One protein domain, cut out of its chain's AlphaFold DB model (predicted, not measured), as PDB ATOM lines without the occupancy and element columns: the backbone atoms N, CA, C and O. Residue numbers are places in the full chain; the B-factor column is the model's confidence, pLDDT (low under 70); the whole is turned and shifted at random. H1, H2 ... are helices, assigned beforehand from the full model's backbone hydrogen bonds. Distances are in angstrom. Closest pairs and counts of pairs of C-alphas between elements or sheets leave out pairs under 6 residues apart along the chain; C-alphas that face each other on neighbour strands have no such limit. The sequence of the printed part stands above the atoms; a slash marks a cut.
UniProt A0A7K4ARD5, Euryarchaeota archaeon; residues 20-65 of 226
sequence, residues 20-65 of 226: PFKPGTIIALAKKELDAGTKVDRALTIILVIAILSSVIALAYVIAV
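Overview. This is residues 20 to 65 of the 226 residues of a protein of Euryarchaeota archaeon (UniProt A0A7K4ARD5). Picture an open V of two helices, a shorter arm, H1, and a longer arm, H2, which meet near their ends at a tight turn, while the rest of each arm stands clear of the other. The printed part has 46 residues, with two named helices in the order H1, H2 and no named strand; its class is all helix. The whole is only just extended, close to loose, with a radius of gyration of the C-alphas of 14.3 A. Its outline is flat, spanning 41 by 31 by 10 A.

Arrangement. Begin with H1, residues 23 to 36, and go on through the tight link of two residues, 37 and 38, into H2, residues 39 to 64. The two helices run opposite ways at a steep tilt of 45 degrees. They touch with a part of each alone, residues 34 to 35 of H1 and residues 41 to 45 of H2. Look there for their closest C-alphas, those of Leu 34 and Arg 42, 5.9 A apart. Their centres are 18.8 A apart. In H1 and H2 every O i to N i+4 pair is within hydrogen-bond range.

Along the chain. Find C-alpha 23 at (101.241, 84.351, 18.103); from there H1 runs 20.0 A to C-alpha 36 at (109.952, 66.934, 13.759). Next find C-alpha 39 at (119.289, 66.780, 13.853), where H2 begins; it runs 37.6 A to C-alpha 64 at (123.266, 104.082, 16.109).

Size, cuts and confidence. The two C-alphas farthest apart are those of Ala 36 and Val 65, at 41.3 A. Residues 20 to 32, of which 23 to 32 belong to H1, stand free, and so do residues 47 to 65, of which 47 to 64 belong to H2. The printed part has no cut. The mean pLDDT of the printed part is 86.5, and no printed residue is under 70.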
ATOM      1  N   PRO A  20      93.705  86.880  12.596       71.25
ATOM      2  CA  PRO A  20      94.198  85.905  11.623       71.25
ATOM      3  C   PRO A  20      95.600  85.382  11.983       71.25
ATOM      4  O   PRO A  20      96.027  84.347  11.483       71.25
ATOM      5  N   PHE A  21      96.294  86.061  12.898       71.88
ATOM      6  CA  PHE A  21      97.559  85.657  13.492       71.88
ATOM      7  C   PHE A  21      97.385  85.495  15.011       71.88
ATOM      8  O   PHE A  21      97.192  86.463  15.742       71.88
ATOM      9  N   LYS A  22      97.471  84.258  15.507       81.31
ATOM     10  CA  LYS A  22      97.567  83.969  16.948       81.31
ATOM     11  C   LYS A  22      99.024  83.631  17.277       81.31
ATOM     12  O   LYS A  22      99.447  82.517  16.962       81.31
ATOM     13  N   PRO A  23      99.800  84.536  17.910       76.94
ATOM     14  CA  PRO A  23     101.241  84.351  18.103       76.94
ATOM     15  C   PRO A  23     101.588  83.028  18.793       76.94
ATOM     16  O   PRO A  23     102.454  82.296  18.327       76.94
ATOM     17  N   GLY A  24     100.847  82.663  19.845       80.31
ATOM     18  CA  GLY A  24     101.062  81.406  20.568       80.31
ATOM     19  C   GLY A  24     100.860  80.154  19.706       80.31
ATOM     20  O   GLY A  24     101.610  79.191  19.843       80.31
ATOM     21  N   THR A  25      99.899  80.169  18.778       80.25
ATOM     22  CA  THR A  25      99.641  79.045  17.862       80.25
ATOM     23  C   THR A  25     100.747  78.913  16.817       80.25
ATOM     24  O   THR A  25     101.194  77.804  16.544       80.25
ATOM     25  N   ILE A  26     101.233  80.034  16.280       81.31
ATOM     26  CA  ILE A  26     102.351  80.059  15.325       81.31
ATOM     27  C   ILE A  26     103.641  79.565  15.990       81.31
ATOM     28  O   ILE A  26     104.346  78.739  15.421       81.31
ATOM     29  N   ILE A  27     103.921  80.006  17.222       81.94
ATOM     30  CA  ILE A  27     105.090  79.559  17.994       81.94
ATOM     31  C   ILE A  27     105.007  78.053  18.284       81.94
ATOM     32  O   ILE A  27     106.001  77.342  18.145       81.94
ATOM     33  N   ALA A  28     103.827  77.547  18.652       82.06
ATOM     34  CA  ALA A  28     103.623  76.120  18.900       82.06
ATOM     35  C   ALA A  28     103.808  75.270  17.629       82.06
ATOM     36  O   ALA A  28     104.428  74.209  17.691       82.06
ATOM     37  N   LEU A  29     103.311  75.744  16.481       80.75
ATOM     38  CA  LEU A  29     103.507  75.102  15.178       80.75
ATOM     39  C   LEU A  29     104.985  75.103  14.773       80.75
ATOM     40  O   LEU A  29     105.517  74.052  14.437       80.75
ATOM     41  N   ALA A  30     105.668  76.241  14.895       79.88
ATOM     42  CA  ALA A  30     107.093  76.354  14.600       79.88
ATOM     43  C   ALA A  30     107.941  75.421  15.481       79.88
ATOM     44  O   ALA A  30     108.844  74.755  14.984       79.88
ATOM     45  N   LYS A  31     107.621  75.318  16.779       80.94
ATOM     46  CA  LYS A  31     108.288  74.381  17.694       80.94
ATOM     47  C   LYS A  31     108.054  72.925  17.288       80.94
ATOM     48  O   LYS A  31     108.989  72.135  17.301       80.94
ATOM     49  N   LYS A  32     106.824  72.576  16.902       81.44
ATOM     50  CA  LYS A  32     106.479  71.227  16.442       81.44
ATOM     51  C   LYS A  32     107.243  70.843  15.169       81.44
ATOM     52  O   LYS A  32     107.770  69.740  15.111       81.44
ATOM     53  N   GLU A  33     107.329  71.741  14.190       78.38
ATOM     54  CA  GLU A  33     108.105  71.534  12.955       78.38
ATOM     55  C   GLU A  33     109.610  71.407  13.246       78.38
ATOM     56  O   GLU A  33     110.281  70.515  12.730       78.38
ATOM     57  N   LEU A  34     110.138  72.237  14.154       75.88
ATOM     58  CA  LEU A  34     111.540  72.187  14.580       75.88
ATOM     59  C   LEU A  34     111.900  70.879  15.308       75.88
ATOM     60  O   LEU A  34     113.030  70.403  15.205       75.88
ATOM     61  N   ASP A  35     110.955  70.315  16.061       77.50
ATOM     62  CA  ASP A  35     111.117  69.050  16.784       77.50
ATOM     63  C   ASP A  35     110.913  67.823  15.872       77.50
ATOM     64  O   ASP A  35     111.396  66.739  16.198       77.50
ATOM     65  N   ALA A  36     110.224  67.990  14.737       77.88
ATOM     66  CA  ALA A  36     109.952  66.934  13.759       77.88
ATOM     67  C   ALA A  36     111.076  66.736  12.721       77.88
ATOM     68  O   ALA A  36     111.159  65.665  12.117       77.88
ATOM     69  N   GLY A  37     111.933  67.741  12.503       77.12
ATOM     70  CA  GLY A  37     113.053  67.686  11.554       77.12
ATOM     71  C   GLY A  37     114.238  66.820  12.008       77.12
ATOM     72  O   GLY A  37     114.344  66.410  13.167       77.12
ATOM     73  N   THR A  38     115.181  66.548  11.099       84.62
ATOM     74  CA  THR A  38     116.408  65.819  11.458       84.62
ATOM     75  C   THR A  38     117.327  66.674  12.344       84.62
ATOM     76  O   THR A  38     117.208  67.899  12.414       84.62
ATOM     77  N   LYS A  39     118.305  66.050  13.022       84.50
ATOM     78  CA  LYS A  39     119.289  66.780  13.853       84.50
ATOM     79  C   LYS A  39     120.040  67.863  13.066       84.50
ATOM     80  O   LYS A  39     120.386  68.893  13.641       84.50
ATOM     81  N   VAL A  40     120.278  67.625  11.773       86.00
ATOM     82  CA  VAL A  40     120.944  68.571  10.868       86.00
ATOM     83  C   VAL A  40     120.023  69.747  10.551       86.00
ATOM     84  O   VAL A  40     120.442  70.890  10.708       86.00
ATOM     85  N   ASP A  41     118.756  69.488  10.213       84.31
ATOM     86  CA  ASP A  41     117.772  70.538   9.896       84.31
ATOM     87  C   ASP A  41     117.538  71.475  11.085       84.31
ATOM     88  O   ASP A  41     117.454  72.699  10.944       84.31
ATOM     89  N   ARG A  42     117.494  70.897  12.288       84.38
ATOM     90  CA  ARG A  42     117.354  71.643  13.538       84.38
ATOM     91  C   ARG A  42     118.555  72.545  13.796       84.38
ATOM     92  O   ARG A  42     118.378  73.714  14.132       84.38
ATOM     93  N   ALA A  43     119.769  72.021  13.617       89.31
ATOM     94  CA  ALA A  43     120.991  72.807  13.750       89.31
ATOM     95  C   ALA A  43     121.036  73.944  12.718       89.31
ATOM     96  O   ALA A  43     121.326  75.083  13.078       89.31
ATOM     97  N   LEU A  44     120.672  73.661  11.463       89.88
ATOM     98  CA  LEU A  44     120.656  74.646  10.385       89.88
ATOM     99  C   LEU A  44     119.638  75.765  10.649       89.88
ATOM    100  O   LEU A  44     119.944  76.937  10.448       89.88
ATOM    101  N   THR A  45     118.463  75.419  11.179       88.62
ATOM    102  CA  THR A  45     117.426  76.396  11.539       88.62
ATOM    103  C   THR A  45     117.864  77.280  12.708       88.62
ATOM    104  O   THR A  45     117.661  78.491  12.667       88.62
ATOM    105  N   ILE A  46     118.515  76.716  13.733       90.62
ATOM    106  CA  ILE A  46     119.071  77.499  14.850       90.62
ATOM    107  C   ILE A  46     120.138  78.476  14.345       90.62
ATOM    108  O   ILE A  46     120.095  79.658  14.687       90.62
ATOM    109  N   ILE A  47     121.062  78.009  13.498       95.31
ATOM    110  CA  ILE A  47     122.100  78.854  12.891       95.31
ATOM    111  C   ILE A  47     121.463  79.984  12.077       95.31
ATOM    112  O   ILE A  47     121.876  81.134  12.204       95.31
ATOM    113  N   LEU A  48     120.428  79.683  11.289       94.50
ATOM    114  CA  LEU A  48     119.716  80.676  10.490       94.50
ATOM    115  C   LEU A  48     119.064  81.760  11.361       94.50
ATOM    116  O   LEU A  48     119.201  82.944  11.064       94.50
ATOM    117  N   VAL A  49     118.391  81.378  12.450       94.31
ATOM    118  CA  VAL A  49     117.778  82.342  13.381       94.31
ATOM    119  C   VAL A  49     118.842  83.246  14.004       94.31
ATOM    120  O   VAL A  49     118.663  84.463  14.040       94.31
ATOM    121  N   ILE A  50     119.969  82.677  14.444       97.19
ATOM    122  CA  ILE A  50     121.093  83.452  14.988       97.19
ATOM    123  C   ILE A  50     121.647  84.411  13.927       97.19
ATOM    124  O   ILE A  50     121.878  85.578  14.235       97.19
ATOM    125  N   ALA A  51     121.804  83.960  12.680       97.50
ATOM    126  CA  ALA A  51     122.285  84.793  11.582       97.50
ATOM    127  C   ALA A  51     121.356  85.993  11.331       97.50
ATOM    128  O   ALA A  51     121.825  87.129  11.262       97.50
ATOM    129  N   ILE A  52     120.039  85.768  11.286       97.31
ATOM    130  CA  ILE A  52     119.045  86.838  11.111       97.31
ATOM    131  C   ILE A  52     119.113  87.837  12.273       97.31
ATOM    132  O   ILE A  52     119.204  89.041  12.037       97.31
ATOM    133  N   LEU A  53     119.125  87.357  13.521       98.00
ATOM    134  CA  LEU A  53     119.223  88.226  14.698       98.00
ATOM    135  C   LEU A  53     120.524  89.036  14.699       98.00
ATOM    136  O   LEU A  53     120.495  90.240  14.943       98.00
ATOM    137  N   SER A  54     121.651  88.399  14.372       97.31
ATOM    138  CA  SER A  54     122.952  89.068  14.290       97.31
ATOM    139  C   SER A  54     122.974  90.161  13.219       97.31
ATOM    140  O   SER A  54     123.510  91.236  13.466       97.31
ATOM    141  N   SER A  55     122.324  89.931  12.072       97.69
ATOM    142  CA  SER A  55     122.206  90.907  10.986       97.69
ATOM    143  C   SER A  55     121.400  92.137  11.413       97.69
ATOM    144  O   SER A  55     121.842  93.267  11.212       97.69
ATOM    145  N   VAL A  56     120.262  91.936  12.089       97.62
ATOM    146  CA  VAL A  56     119.439  93.041  12.615       97.62
ATOM    147  C   VAL A  56     120.201  93.846  13.669       97.62
ATOM    148  O   VAL A  56     120.173  95.076  13.634       97.62
ATOM    149  N   ILE A  57     120.916  93.174  14.580       97.00
ATOM    150  CA  ILE A  57     121.743  93.836  15.600       97.00
ATOM    151  C   ILE A  57     122.872  94.638  14.945       97.00
ATOM    152  O   ILE A  57     123.089  95.792  15.308       97.00
ATOM    153  N   ALA A  58     123.570  94.057  13.968       95.50
ATOM    154  CA  ALA A  58     124.643  94.734  13.249       95.50
ATOM    155  C   ALA A  58     124.130  95.975  12.501       95.50
ATOM    156  O   ALA A  58     124.765  97.026  12.555       95.50
ATOM    157  N   LEU A  59     122.962  95.885  11.858       94.69
ATOM    158  CA  LEU A  59     122.336  97.025  11.190       94.69
ATOM    159  C   LEU A  59     121.977  98.136  12.184       94.69
ATOM    160  O   LEU A  59     122.318  99.295  11.957       94.69
ATOM    161  N   ALA A  60     121.332  97.786  13.300       94.56
ATOM    162  CA  ALA A  60     121.003  98.746  14.350       94.56
ATOM    163  C   ALA A  60     122.264  99.423  14.913       94.56
ATOM    164  O   ALA A  60     122.262 100.631  15.135       94.56
ATOM    165  N   TYR A  61     123.352  98.666  15.084       91.56
ATOM    166  CA  TYR A  61     124.637  99.191  15.539       91.56
ATOM    167  C   TYR A  61     125.231 100.212  14.561       91.56
ATOM    168  O   TYR A  61     125.625 101.293  14.985       91.56
ATOM    169  N   VAL A  62     125.257  99.905  13.259       87.75
ATOM    170  CA  VAL A  62     125.798 100.814  12.228       87.75
ATOM    171  C   VAL A  62     125.018 102.128  12.157       87.75
ATOM    172  O   VAL A  62     125.617 103.175  11.938       87.75
ATOM    173  N   ILE A  63     123.700 102.086  12.360       85.00
ATOM    174  CA  ILE A  63     122.855 103.289  12.372       85.00
ATOM    175  C   ILE A  63     123.059 104.095  13.661       85.00
ATOM    176  O   ILE A  63     123.085 105.320  13.624       85.00
ATOM    177  N   ALA A  64     123.176 103.421  14.809       85.44
ATOM    178  CA  ALA A  64     123.266 104.082  16.109       85.44
ATOM    179  C   ALA A  64     124.655 104.661  16.410       85.44
ATOM    180  O   ALA A  64     124.762 105.614  17.179       85.44
ATOM    181  N   VAL A  65     125.713 104.075  15.844       79.62
ATOM    182  CA  VAL A  65     127.102 104.468  16.094       79.62
ATOM    183  C   VAL A  65     127.737 104.871  14.763       79.62
ATOM    184  O   VAL A  65     128.333 104.018  14.093       79.62
TER     185      VAL A  65